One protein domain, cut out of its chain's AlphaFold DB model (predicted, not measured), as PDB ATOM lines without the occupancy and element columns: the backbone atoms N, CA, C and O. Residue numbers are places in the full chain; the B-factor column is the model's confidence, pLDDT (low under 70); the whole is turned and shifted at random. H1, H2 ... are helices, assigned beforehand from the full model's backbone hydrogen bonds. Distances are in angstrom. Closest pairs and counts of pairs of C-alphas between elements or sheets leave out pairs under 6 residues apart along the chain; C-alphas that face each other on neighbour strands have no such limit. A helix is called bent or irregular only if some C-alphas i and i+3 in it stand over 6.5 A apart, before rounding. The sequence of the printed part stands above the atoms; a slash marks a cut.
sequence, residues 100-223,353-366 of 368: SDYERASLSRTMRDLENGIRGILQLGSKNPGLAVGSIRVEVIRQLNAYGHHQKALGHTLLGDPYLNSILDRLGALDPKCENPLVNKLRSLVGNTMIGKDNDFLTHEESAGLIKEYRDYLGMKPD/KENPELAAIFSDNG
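Overview. This is residues 100 to 223 and 353 to 366 of the 368 residues of an uncharacterized protein of Selenomonas sp. CM52 (UniProt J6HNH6). Four helices, the long, bent H3 with H2, H4 and H5, lie lengthwise in a small bundle; H6 crosses one end, H7 lies by the other end near H2 and H4, and short H1 packs on H3. The printed part has 138 residues with seven named helices, H1 to H7 in chain order, and no named strand: all helix, compact, with a radius of gyration of the C-alphas of 15.3 A. It spans 47 by 36 by 23 A.

Along the chain. By its hydrogen bonds H3, residues 129 to 153, was assigned as one helix, but it is bent: C-alphas 138 and 141 are 6.6 A apart. Its arms are H3a, residues 129 to 138, 15.1 A, and H3b, residues 141 to 153, 18.4 A. H2 has residues 107 to 125, 26.6 A; H4 162 to 174, 18.3 A; H5 181 to 194, 19.7 A; H6 204 to 217, 19.8 A; H7 356 to 364; and H1 100 to 103. C-alpha 100 is at (-54.765, 37.918, -43.946), C-alpha 364 at (-58.557, 18.546, -29.406).

Arrangement. H3a and H2 form a hairpin and touch, closest at C-alphas 132 and 121, 4.9 A. H3b touches H5, the same way at 18 degrees, a shallow tilt, closest at C-alphas 148 and 193, 6.0 A. H5 and H4 form a hairpin, closest at C-alphas 187 and 168, 6.1 A. H6 touches H3a at a steep tilt of 45 degrees, closest at C-alphas 211 and 129, 5.6 A. H1 touches H3b, closest at C-alphas 103 and 146, 5.4 A. H7 and H4 are close but not clearly touching, closest at C-alphas 358 and 162, 7.4 A. H2, H3b, H4, H5, H6 and H7 have every O i to N i+4 pair within hydrogen-bond range, H3a 4 of 6; H1 is too short for such a pair.

Size, cuts and confidence. The C-alphas farthest apart, of Gly 155 and Asp 223, are 49.5 A apart. Residues 224 to 352 are not printed; C-alphas 223 and 353 are 42.4 A apart across this cut. Of the links printed whole, none is long. Confidence is under 70 at 16 residues, among them 100 to 105 and 221 to 223.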
ATOM      1  N   SER A 100     -54.495  37.730 -45.380       47.38
ATOM      2  CA  SER A 100     -54.765  37.918 -43.946       47.38
ATOM      3  C   SER A 100     -55.697  36.859 -43.344       47.38
ATOM      4  O   SER A 100     -55.593  36.552 -42.157       47.38
ATOM      5  N   ASP A 101     -56.580  36.258 -44.147       50.81
ATOM      6  CA  ASP A 101     -57.549  35.268 -43.657       50.81
ATOM      7  C   ASP A 101     -56.895  33.942 -43.239       50.81
ATOM      8  O   ASP A 101     -57.430  33.244 -42.378       50.81
ATOM      9  N   TYR A 102     -55.731  33.600 -43.807       52.50
ATOM     10  CA  TYR A 102     -54.996  32.377 -43.458       52.50
ATOM     11  C   TYR A 102     -54.178  32.528 -42.178       52.50
ATOM     12  O   TYR A 102     -54.184  31.626 -41.351       52.50
ATOM     13  N   GLU A 103     -53.525  33.672 -41.966       54.41
ATOM     14  CA  GLU A 103     -52.810  33.937 -40.706       54.41
ATOM     15  C   GLU A 103     -53.776  34.154 -39.528       54.41
ATOM     16  O   GLU A 103     -53.416  33.946 -38.369       54.41
ATOM     17  N   ARG A 104     -55.031  34.528 -39.820       57.75
ATOM     18  CA  ARG A 104     -56.132  34.616 -38.846       57.75
ATOM     19  C   ARG A 104     -56.936  33.325 -38.699       57.75
ATOM     20  O   ARG A 104     -57.818  33.269 -37.839       57.75
ATOM     21  N   ALA A 105     -56.687  32.314 -39.529       68.50
ATOM     22  CA  ALA A 105     -57.373  31.038 -39.409       68.50
ATOM     23  C   ALA A 105     -57.029  30.392 -38.061       68.50
ATOM     24  O   ALA A 105     -55.957  30.591 -37.500       68.50
ATOM     25  N   SER A 106     -57.956  29.621 -37.499       77.00
ATOM     26  CA  SER A 106     -57.627  28.798 -36.340       77.00
ATOM     27  C   SER A 106     -56.648  27.698 -36.754       77.00
ATOM     28  O   SER A 106     -56.754  27.169 -37.860       77.00
ATOM     29  N   LEU A 107     -55.771  27.271 -35.840       81.31
ATOM     30  CA  LEU A 107     -54.859  26.139 -36.065       81.31
ATOM     31  C   LEU A 107     -55.596  24.907 -36.625       81.31
ATOM     32  O   LEU A 107     -55.128  24.263 -37.560       81.31
ATOM     33  N   SER A 108     -56.800  24.651 -36.110       78.06
ATOM     34  CA  SER A 108     -57.718  23.609 -36.573       78.06
ATOM     35  C   SER A 108     -58.087  23.707 -38.053       78.06
ATOM     36  O   SER A 108     -58.084  22.712 -38.776       78.06
ATOM     37  N   ARG A 109     -58.403  24.917 -38.520       80.62
ATOM     38  CA  ARG A 109     -58.743  25.188 -39.915       80.62
ATOM     39  C   ARG A 109     -57.505  25.065 -40.794       80.62
ATOM     40  O   ARG A 109     -57.587  24.439 -41.841       80.62
ATOM     41  N   THR A 110     -56.366  25.574 -40.337       83.88
ATOM     42  CA  THR A 110     -55.083  25.472 -41.044       83.88
ATOM     43  C   THR A 110     -54.671  24.013 -41.263       83.88
ATOM     44  O   THR A 110     -54.301  23.632 -42.372       83.88
ATOM     45  N   MET A 111     -54.807  23.160 -40.240       86.44
ATOM     46  CA  MET A 111     -54.571  21.715 -40.366       86.44
ATOM     47  C   MET A 111     -55.548  21.071 -41.359       86.44
ATOM     48  O   MET A 111     -55.123  20.352 -42.259       86.44
ATOM     49  N   ARG A 112     -56.848  21.382 -41.258       84.44
ATOM     50  CA  ARG A 112     -57.873  20.876 -42.185       84.44
ATOM     51  C   ARG A 112     -57.585  21.213 -43.634       84.44
ATOM     52  O   ARG A 112     -57.682  20.354 -44.507       84.44
ATOM     53  N   ASP A 113     -57.288  22.477 -43.886       84.56
ATOM     54  CA  ASP A 113     -57.093  22.979 -45.232       84.56
ATOM     55  C   ASP A 113     -55.790  22.425 -45.826       84.56
ATOM     56  O   ASP A 113     -55.750  22.153 -47.022       84.56
ATOM     57  N   LEU A 114     -54.766  22.163 -45.000       90.56
ATOM     58  CA  LEU A 114     -53.553  21.466 -45.429       90.56
ATOM     59  C   LEU A 114     -53.832  20.012 -45.848       90.56
ATOM     60  O   LEU A 114     -53.405  19.600 -46.926       90.56
ATOM     61  N   GLU A 115     -54.571  19.249 -45.035       89.88
ATOM     62  CA  GLU A 115     -54.981  17.870 -45.361       89.88
ATOM     63  C   GLU A 115     -55.801  17.828 -46.660       89.88
ATOM     64  O   GLU A 115     -55.523  17.043 -47.573       89.88
ATOM     65  N   ASN A 116     -56.771  18.739 -46.786       84.62
ATOM     66  CA  ASN A 116     -57.583  18.883 -47.990       84.62
ATOM     67  C   ASN A 116     -56.754  19.300 -49.207       84.62
ATOM     68  O   ASN A 116     -57.028  18.824 -50.308       84.62
ATOM     69  N   GLY A 117     -55.748  20.154 -49.024       85.75
ATOM     70  CA  GLY A 117     -54.853  20.592 -50.087       85.75
ATOM     71  C   GLY A 117     -53.971  19.465 -50.611       85.75
ATOM     72  O   GLY A 117     -53.881  19.259 -51.821       85.75
ATOM     73  N   ILE A 118     -53.377  18.665 -49.719       91.56
ATOM     74  CA  ILE A 118     -52.612  17.468 -50.103       91.56
ATOM     75  C   ILE A 118     -53.510  16.508 -50.891       91.56
ATOM     76  O   ILE A 118     -53.168  16.097 -52.004       91.56
ATOM     77  N   ARG A 119     -54.698  16.214 -50.357       86.75
ATOM     78  CA  ARG A 119     -55.700  15.372 -51.014       86.75
ATOM     79  C   ARG A 119     -56.096  15.916 -52.393       86.75
ATOM     80  O   ARG A 119     -56.099  15.165 -53.368       86.75
ATOM     81  N   GLY A 120     -56.397  17.210 -52.494       79.25
ATOM     82  CA  GLY A 120     -56.806  17.887 -53.727       79.25
ATOM     83  C   GLY A 120     -55.726  17.846 -54.805       79.25
ATOM     84  O   GLY A 120     -55.998  17.475 -55.949       79.25
ATOM     85  N   ILE A 121     -54.476  18.114 -54.432       85.50
ATOM     86  CA  ILE A 121     -53.320  18.050 -55.332       85.50
ATOM     87  C   ILE A 121     -53.103  16.632 -55.862       85.50
ATOM     88  O   ILE A 121     -52.887  16.461 -57.063       85.50
ATOM     89  N   LEU A 122     -53.217  15.605 -55.015       83.19
ATOM     90  CA  LEU A 122     -53.113  14.206 -55.448       83.19
ATOM     91  C   LEU A 122     -54.288  13.800 -56.354       83.19
ATOM     92  O   LEU A 122     -54.095  13.102 -57.354       83.19
ATOM     93  N   GLN A 123     -55.502  14.289 -56.076       79.00
ATOM     94  CA  GLN A 123     -56.672  14.069 -56.933       79.00
ATOM     95  C   GLN A 123     -56.483  14.680 -58.328       79.00
ATOM     96  O   GLN A 123     -56.726  14.017 -59.342       79.00
ATOM     97  N   LEU A 124     -56.056  15.944 -58.376       75.31
ATOM     98  CA  LEU A 124     -55.852  16.699 -59.609       75.31
ATOM     99  C   LEU A 124     -54.647  16.190 -60.389       75.31
ATOM    100  O   LEU A 124     -54.700  16.129 -61.616       75.31
ATOM    101  N   GLY A 125     -53.582  15.794 -59.694       72.25
ATOM    102  CA  GLY A 125     -52.303  15.443 -60.292       72.25
ATOM    103  C   GLY A 125     -52.407  14.327 -61.324       72.25
ATOM    104  O   GLY A 125     -51.798  14.417 -62.385       72.25
ATOM    105  N   SER A 126     -53.245  13.326 -61.060       69.25
ATOM    106  CA  SER A 126     -53.480  12.210 -61.985       69.25
ATOM    107  C   SER A 126     -54.161  12.609 -63.305       69.25
ATOM    108  O   SER A 126     -54.083  11.865 -64.279       69.25
ATOM    109  N   LYS A 127     -54.831  13.771 -63.354       73.62
ATOM    110  CA  LYS A 127     -55.638  14.227 -64.503       73.62
ATOM    111  C   LYS A 127     -55.062  15.462 -65.181       73.62
ATOM    112  O   LYS A 127     -55.129  15.590 -66.397       73.62
ATOM    113  N   ASN A 128     -54.543  16.398 -64.392       78.81
ATOM    114  CA  ASN A 128     -54.014  17.664 -64.866       78.81
ATOM    115  C   ASN A 128     -52.830  18.113 -63.988       78.81
ATOM    116  O   ASN A 128     -53.015  18.881 -63.039       78.81
ATOM    117  N   PRO A 129     -51.601  17.682 -64.333       82.31
ATOM    118  CA  PRO A 129     -50.376  18.100 -63.650       82.31
ATOM    119  C   PRO A 129     -50.205  19.619 -63.544       82.31
ATOM    120  O   PRO A 129     -49.687  20.108 -62.547       82.31
ATOM    121  N   GLY A 130     -50.672  20.377 -64.543       78.06
ATOM    122  CA  GLY A 130     -50.581  21.838 -64.545       78.06
ATOM    123  C   GLY A 130     -51.434  22.478 -63.454       78.06
ATOM    124  O   GLY A 130     -50.942  23.318 -62.704       78.06
ATOM    125  N   LEU A 131     -52.692  22.045 -63.334       78.81
ATOM    126  CA  LEU A 131     -53.577  22.516 -62.266       78.81
ATOM    127  C   LEU A 131     -53.094  22.055 -60.891       78.81
ATOM    128  O   LEU A 131     -53.075  22.861 -59.972       78.81
ATOM    129  N   ALA A 132     -52.641  20.805 -60.760       81.44
ATOM    130  CA  ALA A 132     -52.126  20.295 -59.490       81.44
ATOM    131  C   ALA A 132     -50.928  21.112 -58.982       81.44
ATOM    132  O   ALA A 132     -50.914  21.531 -57.828       81.44
ATOM    133  N   VAL A 133     -49.956  21.406 -59.855       82.62
ATOM    134  CA  VAL A 133     -48.797  22.240 -59.495       82.62
ATOM    135  C   VAL A 133     -49.209  23.686 -59.212       82.62
ATOM    136  O   VAL A 133     -48.699  24.287 -58.269       82.62
ATOM    137  N   GLY A 134     -50.170  24.234 -59.962       77.44
ATOM    138  CA  GLY A 134     -50.743  25.553 -59.680       77.44
ATOM    139  C   GLY A 134     -51.419  25.635 -58.303       77.44
ATOM    140  O   GLY A 134     -51.257  26.636 -57.599       77.44
ATOM    141  N   SER A 135     -52.107  24.568 -57.889       80.94
ATOM    142  CA  SER A 135     -52.781  24.466 -56.589       80.94
ATOM    143  C   SER A 135     -51.818  24.384 -55.403       80.94
ATOM    144  O   SER A 135     -52.161  24.879 -54.333       80.94
ATOM    145  N   ILE A 136     -50.584  23.876 -55.573       85.00
ATOM    146  CA  ILE A 136     -49.571  23.805 -54.491       85.00
ATOM    147  C   ILE A 136     -49.414  25.150 -53.774       85.00
ATOM    148  O   ILE A 136     -49.330  25.203 -52.544       85.00
ATOM    149  N   ARG A 137     -49.405  26.249 -54.538       77.00
ATOM    150  CA  ARG A 137     -49.284  27.605 -53.997       77.00
ATOM    151  C   ARG A 137     -50.402  27.935 -53.013       77.00
ATOM    152  O   ARG A 137     -50.131  28.458 -51.936       77.00
ATOM    153  N   VAL A 138     -51.644  27.719 -53.433       74.12
ATOM    154  CA  VAL A 138     -52.830  28.214 -52.725       74.12
ATOM    155  C   VAL A 138     -53.301  27.251 -51.640       74.12
ATOM    156  O   VAL A 138     -53.783  27.712 -50.612       74.12
ATOM    157  N   GLU A 139     -53.106  25.950 -51.838       80.38
ATOM    158  CA  GLU A 139     -53.663  24.901 -50.981       80.38
ATOM    159  C   GLU A 139     -52.649  24.311 -49.988       80.38
ATOM    160  O   GLU A 139     -53.057  23.833 -48.937       80.38
ATOM    161  N   VAL A 140     -51.337  24.363 -50.267       90.44
ATOM    162  CA  VAL A 140     -50.317  23.729 -49.403       90.44
ATOM    163  C   VAL A 140     -49.312  24.723 -48.838       90.44
ATOM    164  O   VAL A 140     -49.164  24.797 -47.622       90.44
ATOM    165  N   ILE A 141     -48.640  25.517 -49.681       87.75
ATOM    166  CA  ILE A 141     -47.578  26.436 -49.221       87.75
ATOM    167  C   ILE A 141     -48.109  27.413 -48.168       87.75
ATOM    168  O   ILE A 141     -47.502  27.584 -47.113       87.75
ATOM    169  N   ARG A 142     -49.270  28.019 -48.434       84.19
ATOM    170  CA  ARG A 142     -49.898  28.968 -47.505       84.19
ATOM    171  C   ARG A 142     -50.236  28.327 -46.163       84.19
ATOM    172  O   ARG A 142     -49.921  28.906 -45.131       84.19
ATOM    173  N   GLN A 143     -50.816  27.129 -46.181       88.50
ATOM    174  CA  GLN A 143     -51.226  26.439 -44.957       88.50
ATOM    175  C   GLN A 143     -50.035  25.967 -44.133       88.50
ATOM    176  O   GLN A 143     -50.051  26.069 -42.914       88.50
ATOM    177  N   LEU A 144     -48.972  25.508 -44.792       93.00
ATOM    178  CA  LEU A 144     -47.725  25.155 -44.127       93.00
ATOM    179  C   LEU A 144     -47.072  26.363 -43.449       93.00
ATOM    180  O   LEU A 144     -46.612  26.249 -42.314       93.00
ATOM    181  N   ASN A 145     -47.066  27.524 -44.106       90.25
ATOM    182  CA  ASN A 145     -46.528  28.749 -43.512       90.25
ATOM    183  C   ASN A 145     -47.391  29.213 -42.329       90.25
ATOM    184  O   ASN A 145     -46.855  29.425 -41.244       90.25
ATOM    185  N   ALA A 146     -48.719  29.262 -42.494       86.19
ATOM    186  CA  ALA A 146     -49.648  29.610 -41.417       86.19
ATOM    187  C   ALA A 146     -49.520  28.651 -40.220       86.19
ATOM    188  O   ALA A 146     -49.441  29.087 -39.072       86.19
ATOM    189  N   TYR A 147     -49.408  27.343 -40.471       89.56
ATOM    190  CA  TYR A 147     -49.177  26.343 -39.431       89.56
ATOM    191  C   TYR A 147     -47.862  26.607 -38.690       89.56
ATOM    192  O   TYR A 147     -47.833  26.647 -37.459       89.56
ATOM    193  N   GLY A 148     -46.782  26.847 -39.441       89.06
ATOM    194  CA  GLY A 148     -45.479  27.198 -38.890       89.06
ATOM    195  C   GLY A 148     -45.536  28.430 -37.988       89.06
ATOM    196  O   GLY A 148     -44.953  28.436 -36.902       89.06
ATOM    197  N   HIS A 149     -46.264  29.464 -38.406       87.94
ATOM    198  CA  HIS A 149     -46.456  30.688 -37.628       87.94
ATOM    199  C   HIS A 149     -47.289  30.450 -36.366       87.94
ATOM    200  O   HIS A 149     -46.896  30.927 -35.301       87.94
ATOM    201  N   HIS A 150     -48.368  29.660 -36.433       85.31
ATOM    202  CA  HIS A 150     -49.153  29.293 -35.249       85.31
ATOM    203  C   HIS A 150     -48.312  28.566 -34.200       85.31
ATOM    204  O   HIS A 150     -48.335  28.947 -33.032       85.31
ATOM    205  N   GLN A 151     -47.538  27.553 -34.599       84.31
ATOM    206  CA  GLN A 151     -46.704  26.804 -33.652       84.31
ATOM    207  C   GLN A 151     -45.634  27.696 -33.014       84.31
ATOM    208  O   GLN A 151     -45.449  27.668 -31.798       84.31
ATOM    209  N   LYS A 152     -44.988  28.563 -33.808       85.44
ATOM    210  CA  LYS A 152     -44.028  29.552 -33.295       85.44
ATOM    211  C   LYS A 152     -44.684  30.518 -32.299       85.44
ATOM    212  O   LYS A 152     -44.091  30.803 -31.262       85.44
ATOM    213  N   ALA A 153     -45.900  30.992 -32.578       82.12
ATOM    214  CA  ALA A 153     -46.644  31.883 -31.685       82.12
ATOM    215  C   ALA A 153     -47.029  31.211 -30.352       82.12
ATOM    216  O   ALA A 153     -47.085  31.884 -29.324       82.12
ATOM    217  N   LEU A 154     -47.236  29.890 -30.354       82.81
ATOM    218  CA  LEU A 154     -47.452  29.078 -29.150       82.81
ATOM    219  C   LEU A 154     -46.148  28.733 -28.402       82.81
ATOM    220  O   LEU A 154     -46.193  28.115 -27.342       82.81
ATOM    221  N   GLY A 155     -44.983  29.130 -28.927       83.00
ATOM    222  CA  GLY A 155     -43.675  28.799 -28.354       83.00
ATOM    223  C   GLY A 155     -43.232  27.354 -28.607       83.00
ATOM    224  O   GLY A 155     -42.286  26.886 -27.974       83.00
ATOM    225  N   HIS A 156     -43.898  26.639 -29.516       86.50
ATOM    226  CA  HIS A 156     -43.548  25.269 -29.872       86.50
ATOM    227  C   HIS A 156     -42.398  25.222 -30.884       86.50
ATOM    228  O   HIS A 156     -42.253  26.080 -31.759       86.50
ATOM    229  N   THR A 157     -41.581  24.174 -30.778       89.44
ATOM    230  CA  THR A 157     -40.589  23.835 -31.802       89.44
ATOM    231  C   THR A 157     -41.266  23.118 -32.963       89.44
ATOM    232  O   THR A 157     -42.063  22.211 -32.753       89.44
ATOM    233  N   LEU A 158     -40.909  23.498 -34.191       90.00
ATOM    234  CA  LEU A 158     -41.348  22.794 -35.400       90.00
ATOM    235  C   LEU A 158     -40.513  21.541 -35.677       90.00
ATOM    236  O   LEU A 158     -40.982  20.614 -36.335       90.00
ATOM    237  N   LEU A 159     -39.284  21.484 -35.154       90.94
ATOM    238  CA  LEU A 159     -38.439  20.306 -35.287       90.94
ATOM    239  C   LEU A 159     -39.030  19.168 -34.452       90.94
ATOM    240  O   LEU A 159     -39.117  19.284 -33.230       90.94
ATOM    241  N   GLY A 160     -39.391  18.071 -35.118       85.56
ATOM    242  CA  GLY A 160     -40.026  16.927 -34.470       85.56
ATOM    243  C   GLY A 160     -41.515  17.126 -34.176       85.56
ATOM    244  O   GLY A 160     -42.065  16.353 -33.394       85.56
ATOM    245  N   ASP A 161     -42.155  18.136 -34.778       90.44
ATOM    246  CA  ASP A 161     -43.590  18.373 -34.620       90.44
ATOM    247  C   ASP A 161     -44.400  17.102 -34.969       90.44
ATOM    248  O   ASP A 161     -44.239  16.561 -36.071       90.44
ATOM    249  N   PRO A 162     -45.263  16.601 -34.061       87.31
ATOM    250  CA  PRO A 162     -45.978  15.344 -34.269       87.31
ATOM    251  C   PRO A 162     -46.887  15.344 -35.503       87.31
ATOM    252  O   PRO A 162     -47.012  14.323 -36.180       87.31
ATOM    253  N   TYR A 163     -47.513  16.479 -35.823       90.25
ATOM    254  CA  TYR A 163     -48.410  16.578 -36.968       90.25
ATOM    255  C   TYR A 163     -47.633  16.621 -38.287       90.25
ATOM    256  O   TYR A 163     -47.955  15.859 -39.198       90.25
ATOM    257  N   LEU A 164     -46.581  17.436 -38.390       93.44
ATOM    258  CA  LEU A 164     -45.739  17.487 -39.591       93.44
ATOM    259  C   LEU A 164     -45.022  16.152 -39.835       93.44
ATOM    260  O   LEU A 164     -44.976  15.697 -40.980       93.44
ATOM    261  N   ASN A 165     -44.548  15.481 -38.779       93.12
ATOM    262  CA  ASN A 165     -44.015  14.120 -38.880       93.12
ATOM    263  C   ASN A 165     -45.069  13.142 -39.409       93.12
ATOM    264  O   ASN A 165     -44.784  12.406 -40.349       93.12
ATOM    265  N   SER A 166     -46.312  13.209 -38.912       92.88
ATOM    266  CA  SER A 166     -47.399  12.358 -39.418       92.88
ATOM    267  C   SER A 166     -47.637  12.533 -40.920       92.88
ATOM    268  O   SER A 166     -47.970  11.576 -41.619       92.88
ATOM    269  N   ILE A 167     -47.486  13.756 -41.444       95.50
ATOM    270  CA  ILE A 167     -47.622  14.020 -42.878       95.50
ATOM    271  C   ILE A 167     -46.451  13.378 -43.624       95.50
ATOM    272  O   ILE A 167     -46.668  12.708 -44.632       95.50
ATOM    273  N   LEU A 168     -45.219  13.551 -43.136       95.88
ATOM    274  CA  LEU A 168     -44.034  12.952 -43.751       95.88
ATOM    275  C   LEU A 168     -44.099  11.423 -43.767       95.88
ATOM    276  O   LEU A 168     -43.804  10.835 -44.807       95.88
ATOM    277  N   ASP A 169     -44.537  10.795 -42.679       92.81
ATOM    278  CA  ASP A 169     -44.660   9.340 -42.569       92.81
ATOM    279  C   ASP A 169     -45.723   8.797 -43.529       92.81
ATOM    280  O   ASP A 169     -45.462   7.855 -44.285       92.81
ATOM    281  N   ARG A 170     -46.894   9.446 -43.599       93.94
ATOM    282  CA  ARG A 170     -47.958   9.092 -44.555       93.94
ATOM    283  C   ARG A 170     -47.510   9.277 -46.003       93.94
ATOM    284  O   ARG A 170     -47.716   8.385 -46.824       93.94
ATOM    285  N   LEU A 171     -46.844  10.387 -46.330       94.12
ATOM    286  CA  LEU A 171     -46.255  10.583 -47.658       94.12
ATOM    287  C   LEU A 171     -45.186   9.520 -47.941       94.12
ATOM    288  O   LEU A 171     -45.121   9.004 -49.053       94.12
ATOM    289  N   GLY A 172     -44.351   9.173 -46.962       90.75
ATOM    290  CA  GLY A 172     -43.346   8.110 -47.042       90.75
ATOM    291  C   GLY A 172     -43.959   6.752 -47.373       90.75
ATOM    292  O   GLY A 172     -43.497   6.078 -48.287       90.75
ATOM    293  N   ALA A 173     -45.050   6.392 -46.707       88.19
ATOM    294  CA  ALA A 173     -45.749   5.140 -46.950       88.19
ATOM    295  C   ALA A 173     -46.516   5.119 -48.293       88.19
ATOM    296  O   ALA A 173     -46.680   4.049 -48.880       88.19
ATOM    297  N   LEU A 174     -46.921   6.279 -48.827       85.50
ATOM    298  CA  LEU A 174     -47.540   6.386 -50.159       85.50
ATOM    299  C   LEU A 174     -46.567   6.205 -51.319       85.50
ATOM    300  O   LEU A 174     -46.937   5.649 -52.350       85.50
ATOM    301  N   ASP A 175     -45.337   6.683 -51.168       87.81
ATOM    302  CA  ASP A 175     -44.300   6.559 -52.192       87.81
ATOM    303  C   ASP A 175     -42.958   6.151 -51.554       87.81
ATOM    304  O   ASP A 175     -42.033   6.963 -51.472       87.81
ATOM    305  N   PRO A 176     -42.814   4.892 -51.093       85.25
ATOM    306  CA  PRO A 176     -41.636   4.455 -50.334       85.25
ATOM    307  C   PRO A 176     -40.325   4.509 -51.120       85.25
ATOM    308  O   PRO A 176     -39.245   4.480 -50.536       85.25
ATOM    309  N   LYS A 177     -40.412   4.543 -52.454       87.06
ATOM    310  CA  LYS A 177     -39.253   4.602 -53.349       87.06
ATOM    311  C   LYS A 177     -38.838   6.028 -53.702       87.06
ATOM    312  O   LYS A 177     -37.816   6.198 -54.359       87.06
ATOM    313  N   CYS A 178     -39.607   7.028 -53.269       87.81
ATOM    314  CA  CYS A 178     -39.396   8.433 -53.608       87.81
ATOM    315  C   CYS A 178     -39.378   8.682 -55.125       87.81
ATOM    316  O   CYS A 178     -38.611   9.515 -55.608       87.81
ATOM    317  N   GLU A 179     -40.195   7.953 -55.885       86.75
ATOM    318  CA  GLU A 179     -40.224   8.045 -57.348       86.75
ATOM    319  C   GLU A 179     -41.206   9.113 -57.838       86.75
ATOM    320  O   GLU A 179     -41.057   9.581 -58.963       86.75
ATOM    321  N   ASN A 180     -42.187   9.523 -57.022       88.69
ATOM    322  CA  ASN A 180     -43.238  10.450 -57.434       88.69
ATOM    323  C   ASN A 180     -42.812  11.921 -57.217       88.69
ATOM    324  O   ASN A 180     -42.746  12.375 -56.069       88.69
ATOM    325  N   PRO A 181     -42.600  12.716 -58.289       91.50
ATOM    326  CA  PRO A 181     -42.151  14.110 -58.185       91.50
ATOM    327  C   PRO A 181     -43.094  15.004 -57.377       91.50
ATOM    328  O   PRO A 181     -42.650  15.879 -56.633       91.50
ATOM    329  N   LEU A 182     -44.405  14.774 -57.485       90.81
ATOM    330  CA  LEU A 182     -45.405  15.560 -56.772       90.81
ATOM    331  C   LEU A 182     -45.360  15.272 -55.267       90.81
ATOM    332  O   LEU A 182     -45.347  16.202 -54.462       90.81
ATOM    333  N   VAL A 183     -45.259  13.995 -54.886       92.94
ATOM    334  CA  VAL A 183     -45.115  13.588 -53.477       92.94
ATOM    335  C   VAL A 183     -43.783  14.082 -52.910       92.94
ATOM    336  O   VAL A 183     -43.750  14.629 -51.809       92.94
ATOM    337  N   ASN A 184     -42.695  13.984 -53.675       94.81
ATOM    338  CA  ASN A 184     -41.394  14.537 -53.296       94.81
ATOM    339  C   ASN A 184     -41.456  16.050 -53.070       94.81
ATOM    340  O   ASN A 184     -40.869  16.555 -52.108       94.81
ATOM    341  N   LYS A 185     -42.210  16.779 -53.901       96.25
ATOM    342  CA  LYS A 185     -42.410  18.209 -53.684       96.25
ATOM    343  C   LYS A 185     -43.152  18.481 -52.379       96.25
ATOM    344  O   LYS A 185     -42.707  19.336 -51.619       96.25
ATOM    345  N   LEU A 186     -44.222  17.741 -52.083       96.19
ATOM    346  CA  LEU A 186     -44.948  17.864 -50.813       96.19
ATOM    347  C   LEU A 186     -44.035  17.580 -49.608       96.19
ATOM    348  O   LEU A 186     -43.994  18.391 -48.685       96.19
ATOM    349  N   ARG A 187     -43.226  16.510 -49.654       97.25
ATOM    350  CA  ARG A 187     -42.227  16.200 -48.610       97.25
ATOM    351  C   ARG A 187     -41.252  17.352 -48.389       97.25
ATOM    352  O   ARG A 187     -40.981  17.714 -47.250       97.25
ATOM    353  N   SER A 188     -40.741  17.942 -49.469       97.12
ATOM    354  CA  SER A 188     -39.822  19.080 -49.385       97.12
ATOM    355  C   SER A 188     -40.468  20.294 -48.714       97.12
ATOM    356  O   SER A 188     -39.825  20.927 -47.879       97.12
ATOM    357  N   LEU A 189     -41.726  20.604 -49.039       97.25
ATOM    358  CA  LEU A 189     -42.438  21.737 -48.445       97.25
ATOM    359  C   LEU A 189     -42.677  21.532 -46.944       97.25
ATOM    360  O   LEU A 189     -42.416  22.433 -46.147       97.25
ATOM    361  N   VAL A 190     -43.116  20.333 -46.555       97.00
ATOM    362  CA  VAL A 190     -43.305  19.963 -45.143       97.00
ATOM    363  C   VAL A 190     -41.968  20.002 -44.395       97.00
ATOM    364  O   VAL A 190     -41.884  20.564 -43.305       97.00
ATOM    365  N   GLY A 191     -40.898  19.485 -45.007       96.56
ATOM    366  CA  GLY A 191     -39.548  19.508 -44.445       96.56
ATOM    367  C   GLY A 191     -39.014  20.922 -44.203       96.56
ATOM    368  O   GLY A 191     -38.429  21.173 -43.152       96.56
ATOM    369  N   ASN A 192     -39.261  21.863 -45.122       96.12
ATOM    370  CA  ASN A 192     -38.908  23.275 -44.930       96.12
ATOM    371  C   ASN A 192     -39.610  23.864 -43.701       96.12
ATOM    372  O   ASN A 192     -38.955  24.467 -42.848       96.12
ATOM    373  N   THR A 193     -40.919  23.636 -43.569       94.00
ATOM    374  CA  THR A 193     -41.687  24.105 -42.410       94.00
ATOM    375  C   THR A 193     -41.172  23.485 -41.118       94.00
ATOM    376  O   THR A 193     -40.997  24.193 -40.131       94.00
ATOM    377  N   MET A 194     -40.845  22.191 -41.128       94.19
ATOM    378  CA  MET A 194     -40.316  21.476 -39.965       94.19
ATOM    379  C   MET A 194     -38.978  22.049 -39.467       94.19
ATOM    380  O   MET A 194     -38.749  22.124 -38.263       94.19
ATOM    381  N   ILE A 195     -38.108  22.529 -40.364       93.31
ATOM    382  CA  ILE A 195     -36.867  23.235 -39.979       93.31
ATOM    383  C   ILE A 195     -37.086  24.730 -39.681       93.31
ATOM    384  O   ILE A 195     -36.127  25.480 -39.509       93.31
ATOM    385  N   GLY A 196     -38.342  25.180 -39.630       87.31
ATOM    386  CA  GLY A 196     -38.730  26.551 -39.313       87.31
ATOM    387  C   GLY A 196     -38.599  27.545 -40.465       87.31
ATOM    388  O   GLY A 196     -38.733  28.748 -40.221       87.31
ATOM    389  N   LYS A 197     -38.356  27.069 -41.693       92.56
ATOM    390  CA  LYS A 197     -38.246  27.891 -42.898       92.56
ATOM    391  C   LYS A 197     -39.613  28.040 -43.569       92.56
ATOM    392  O   LYS A 197     -40.284  27.048 -43.844       92.56
ATOM    393  N   ASP A 198     -39.979  29.274 -43.894       88.44
ATOM    394  CA  ASP A 198     -41.177  29.541 -44.685       88.44
ATOM    395  C   ASP A 198     -40.970  29.072 -46.133       88.44
ATOM    396  O   ASP A 198     -39.878  29.158 -46.706       88.44
ATOM    397  N   ASN A 199     -42.027  28.528 -46.723       90.94
ATOM    398  CA  ASN A 199     -42.024  28.084 -48.104       90.94
ATOM    399  C   ASN A 199     -42.308  29.258 -49.037       90.94
ATOM    400  O   ASN A 199     -43.364  29.890 -48.951       90.94
ATOM    401  N   ASP A 200     -41.391  29.488 -49.969       86.56
ATOM    402  CA  ASP A 200     -41.579  30.435 -51.060       86.56
ATOM    403  C   ASP A 200     -42.503  29.853 -52.133       86.56
ATOM    404  O   ASP A 200     -42.561  28.638 -52.359       86.56
ATOM    405  N   PHE A 201     -43.221  30.730 -52.835       85.12
ATOM    406  CA  PHE A 201     -43.979  30.316 -54.007       85.12
ATOM    407  C   PHE A 201     -43.043  29.846 -55.116       85.12
ATOM    408  O   PHE A 201     -41.993  30.438 -55.353       85.12
ATOM    409  N   LEU A 202     -43.478  28.810 -55.835       75.50
ATOM    410  CA  LEU A 202     -42.742  28.294 -56.979       75.50
ATOM    411  C   LEU A 202     -42.599  29.379 -58.037       75.50
ATOM    412  O   LEU A 202     -43.581  29.997 -58.461       75.50
ATOM    413  N   THR A 203     -41.374  29.563 -58.506       84.56
ATOM    414  CA  THR A 203     -41.103  30.344 -59.705       84.56
ATOM    415  C   THR A 203     -41.759  29.686 -60.922       84.56
ATOM    416  O   THR A 203     -42.165  28.516 -60.906       84.56
ATOM    417  N   HIS A 204     -41.866  30.441 -62.015       82.06
ATOM    418  CA  HIS A 204     -42.391  29.897 -63.265       82.06
ATOM    419  C   HIS A 204     -41.556  28.707 -63.763       82.06
ATOM    420  O   HIS A 204     -42.120  27.712 -64.214       82.06
ATOM    421  N   GLU A 205     -40.231  28.790 -63.629       85.50
ATOM    422  CA  GLU A 205     -39.299  27.738 -64.040       85.50
ATOM    423  C   GLU A 205     -39.446  26.479 -63.184       85.50
ATOM    424  O   GLU A 205     -39.578  25.387 -63.734       85.50
ATOM    425  N   GLU A 206     -39.518  26.616 -61.857       84.88
ATOM    426  CA  GLU A 206     -39.750  25.479 -60.955       84.88
ATOM    427  C   GLU A 206     -41.105  24.820 -61.210       84.88
ATOM    428  O   GLU A 206     -41.208  23.594 -61.232       84.88
ATOM    429  N   SER A 207     -42.144  25.627 -61.443       85.31
ATOM    430  CA  SER A 207     -43.480  25.123 -61.763       85.31
ATOM    431  C   SER A 207     -43.467  24.350 -63.082       85.31
ATOM    432  O   SER A 207     -43.964  23.229 -63.148       85.31
ATOM    433  N   ALA A 208     -42.870  24.918 -64.133       84.25
ATOM    434  CA  ALA A 208     -42.766  24.271 -65.437       84.25
ATOM    435  C   ALA A 208     -41.927  22.984 -65.378       84.25
ATOM    436  O   ALA A 208     -42.309  21.978 -65.982       84.25
ATOM    437  N   GLY A 209     -40.824  23.002 -64.624       89.38
ATOM    438  CA  GLY A 209     -39.974  21.842 -64.375       89.38
ATOM    439  C   GLY A 209     -40.734  20.713 -63.686       89.38
ATOM    440  O   GLY A 209     -40.767  19.602 -64.209       89.38
ATOM    441  N   LEU A 210     -41.430  21.016 -62.587       91.12
ATOM    442  CA  LEU A 210     -42.224  20.037 -61.843       91.12
ATOM    443  C   LEU A 210     -43.382  19.470 -62.675       91.12
ATOM    444  O   LEU A 210     -43.629  18.267 -62.648       91.12
ATOM    445  N   ILE A 211     -44.082  20.309 -63.450       88.69
ATOM    446  CA  ILE A 211     -45.151  19.852 -64.355       88.69
ATOM    447  C   ILE A 211     -44.593  18.865 -65.378       88.69
ATOM    448  O   ILE A 211     -45.230  17.849 -65.656       88.69
ATOM    449  N   LYS A 212     -43.429  19.171 -65.957       89.31
ATOM    450  CA  LYS A 212     -42.779  18.306 -66.940       89.31
ATOM    451  C   LYS A 212     -42.364  16.980 -66.307       89.31
ATOM    452  O   LYS A 212     -42.778  15.940 -66.798       89.31
ATOM    453  N   GLU A 213     -41.625  17.026 -65.203       89.75
ATOM    454  CA  GLU A 213     -41.156  15.836 -64.488       89.75
ATOM    455  C   GLU A 213     -42.323  14.934 -64.073       89.75
ATOM    456  O   GLU A 213     -42.283  13.720 -64.262       89.75
ATOM    457  N   TYR A 214     -43.408  15.528 -63.576       87.38
ATOM    458  CA  TYR A 214     -44.576  14.764 -63.164       87.38
ATOM    459  C   TYR A 214     -45.369  14.191 -64.347       87.38
ATOM    460  O   TYR A 214     -45.864  13.070 -64.268       87.38
ATOM    461  N   ARG A 215     -45.457  14.906 -65.478       83.69
ATOM    462  CA  ARG A 215     -46.018  14.351 -66.723       83.69
ATOM    463  C   ARG A 215     -45.199  13.170 -67.231       83.69
ATOM    464  O   ARG A 215     -45.791  12.157 -67.594       83.69
ATOM    465  N   ASP A 216     -43.875  13.298 -67.215       84.25
ATOM    466  CA  ASP A 216     -42.952  12.239 -67.621       84.25
ATOM    467  C   ASP A 216     -43.118  11.010 -66.709       84.25
ATOM    468  O   ASP A 216     -43.258   9.892 -67.208       84.25
ATOM    469  N   TYR A 217     -43.218  11.218 -65.388       83.50
ATOM    470  CA  TYR A 217     -43.522  10.170 -64.404       83.50
ATOM    471  C   TYR A 217     -44.849   9.453 -64.695       83.50
ATOM    472  O   TYR A 217     -44.916   8.227 -64.647       83.50
ATOM    473  N   LEU A 218     -45.902  10.195 -65.051       77.62
ATOM    474  CA  LEU A 218     -47.210   9.629 -65.404       77.62
ATOM    475  C   LEU A 218     -47.250   9.007 -66.812       77.62
ATOM    476  O   LEU A 218     -48.286   8.475 -67.214       77.62
ATOM    477  N   GLY A 219     -46.170   9.098 -67.595       75.25
ATOM    478  CA  GLY A 219     -46.153   8.667 -68.993       75.25
ATOM    479  C   GLY A 219     -47.090   9.481 -69.893       75.25
ATOM    480  O   GLY A 219     -47.500   9.000 -70.954       75.25
ATOM    481  N   MET A 220     -47.453  10.702 -69.483       73.19
ATOM    482  CA  MET A 220     -48.288  11.602 -70.272       73.19
ATOM    483  C   MET A 220     -47.458  12.186 -71.413       73.19
ATOM    484  O   MET A 220     -46.536  12.971 -71.188       73.19
ATOM    485  N   LYS A 221     -47.807  11.845 -72.657       62.97
ATOM    486  CA  LYS A 221     -47.232  12.532 -73.817       62.97
ATOM    487  C   LYS A 221     -47.615  14.019 -73.761       62.97
ATOM    488  O   LYS A 221     -48.749  14.333 -73.393       62.97
ATOM    489  N   PRO A 222     -46.710  14.947 -74.121       56.34
ATOM    490  CA  PRO A 222     -47.102  16.335 -74.319       56.34
ATOM    491  C   PRO A 222     -48.214  16.370 -75.371       56.34
ATOM    492  O   PRO A 222     -48.065  15.760 -76.430       56.34
ATOM    493  N   ASP A 223     -49.327  17.044 -75.063       50.75
ATOM    494  CA  ASP A 223     -50.436  17.204 -76.002       50.75
ATOM    495  C   ASP A 223     -49.887  17.626 -77.364       50.75
ATOM    496  O   ASP A 223     -49.179  18.628 -77.479       50.75
ATOM    497  N   LYS A 353     -55.525   5.366 -36.811       78.56
ATOM    498  CA  LYS A 353     -55.864   4.160 -36.028       78.56
ATOM    499  C   LYS A 353     -54.648   3.587 -35.300       78.56
ATOM    500  O   LYS A 353     -54.801   3.053 -34.206       78.56
ATOM    501  N   GLU A 354     -53.472   3.673 -35.915       80.06
ATOM    502  CA  GLU A 354     -52.209   3.176 -35.359       80.06
ATOM    503  C   GLU A 354     -51.581   4.149 -34.342       80.06
ATOM    504  O   GLU A 354     -50.812   3.708 -33.492       80.06
ATOM    505  N   ASN A 355     -51.954   5.437 -34.383       80.75
ATOM    506  CA  ASN A 355     -51.425   6.512 -33.533       80.75
ATOM    507  C   ASN A 355     -52.574   7.275 -32.828       80.75
ATOM    508  O   ASN A 355     -52.898   8.413 -33.199       80.75
ATOM    509  N   PRO A 356     -53.250   6.663 -31.838       77.75
ATOM    510  CA  PRO A 356     -54.436   7.238 -31.194       77.75
ATOM    511  C   PRO A 356     -54.162   8.563 -30.462       77.75
ATOM    512  O   PRO A 356     -55.054   9.401 -30.346       77.75
ATOM    513  N   GLU A 357     -52.935   8.795 -30.001       75.94
ATOM    514  CA  GLU A 357     -52.488  10.066 -29.426       75.94
ATOM    515  C   GLU A 357     -52.507  11.216 -30.443       75.94
ATOM    516  O   GLU A 357     -52.858  12.343 -30.094       75.94
ATOM    517  N   LEU A 358     -52.222  10.937 -31.718       75.50
ATOM    518  CA  LEU A 358     -52.371  11.920 -32.790       75.50
ATOM    519  C   LEU A 358     -53.842  12.145 -33.133       75.50
ATOM    520  O   LEU A 358     -54.243  13.287 -33.341       75.50
ATOM    521  N   ALA A 359     -54.674  11.104 -33.111       72.12
ATOM    522  CA  ALA A 359     -56.120  11.269 -33.270       72.12
ATOM    523  C   ALA A 359     -56.730  12.151 -32.160       72.12
ATOM    524  O   ALA A 359     -57.621  12.962 -32.433       72.12
ATOM    525  N   ALA A 360     -56.211  12.052 -30.931       67.94
ATOM    526  CA  ALA A 360     -56.571  12.945 -29.832       67.94
ATOM    527  C   ALA A 360     -56.137  14.392 -30.112       67.94
ATOM    528  O   ALA A 360     -56.963  15.290 -30.003       67.94
ATOM    529  N   ILE A 361     -54.908  14.623 -30.591       68.06
ATOM    530  CA  ILE A 361     -54.437  15.962 -30.996       68.06
ATOM    531  C   ILE A 361     -55.318  16.556 -32.102       68.06
ATOM    532  O   ILE A 361     -55.637  17.744 -32.067       68.06
ATOM    533  N   PHE A 362     -55.729  15.759 -33.088       69.75
ATOM    534  CA  PHE A 362     -56.645  16.211 -34.135       69.75
ATOM    535  C   PHE A 362     -58.002  16.597 -33.529       69.75
ATOM    536  O   PHE A 362     -58.498  17.694 -33.787       69.75
ATOM    537  N   SER A 363     -58.554  15.747 -32.662       71.12
ATOM    538  CA  SER A 363     -59.841  15.976 -31.993       71.12
ATOM    539  C   SER A 363     -59.828  17.214 -31.087       71.12
ATOM    540  O   SER A 363     -60.745  18.034 -31.156       71.12
ATOM    541  N   ASP A 364     -58.771  17.392 -30.291       67.31
ATOM    542  CA  ASP A 364     -58.557  18.546 -29.406       67.31
ATOM    543  C   ASP A 364     -58.415  19.843 -30.209       67.31
ATOM    544  O   ASP A 364     -58.894  20.904 -29.806       67.31
ATOM    545  N   ASN A 365     -57.832  19.741 -31.405       63.09
ATOM    546  CA  ASN A 365     -57.794  20.811 -32.390       63.09
ATOM    547  C   ASN A 365     -59.035  20.812 -33.304       63.09
ATOM    548  O   ASN A 365     -58.972  21.352 -34.397       63.09
ATOM    549  N   GLY A 366     -60.175  20.227 -32.927       58.62
ATOM    550  CA  GLY A 366     -61.442  20.351 -33.668       58.62
ATOM    551  C   GLY A 366     -61.463  19.751 -35.086       58.62
ATOM    552  O   GLY A 366     -62.338  20.094 -35.896       58.62
TER     553      GLY A 366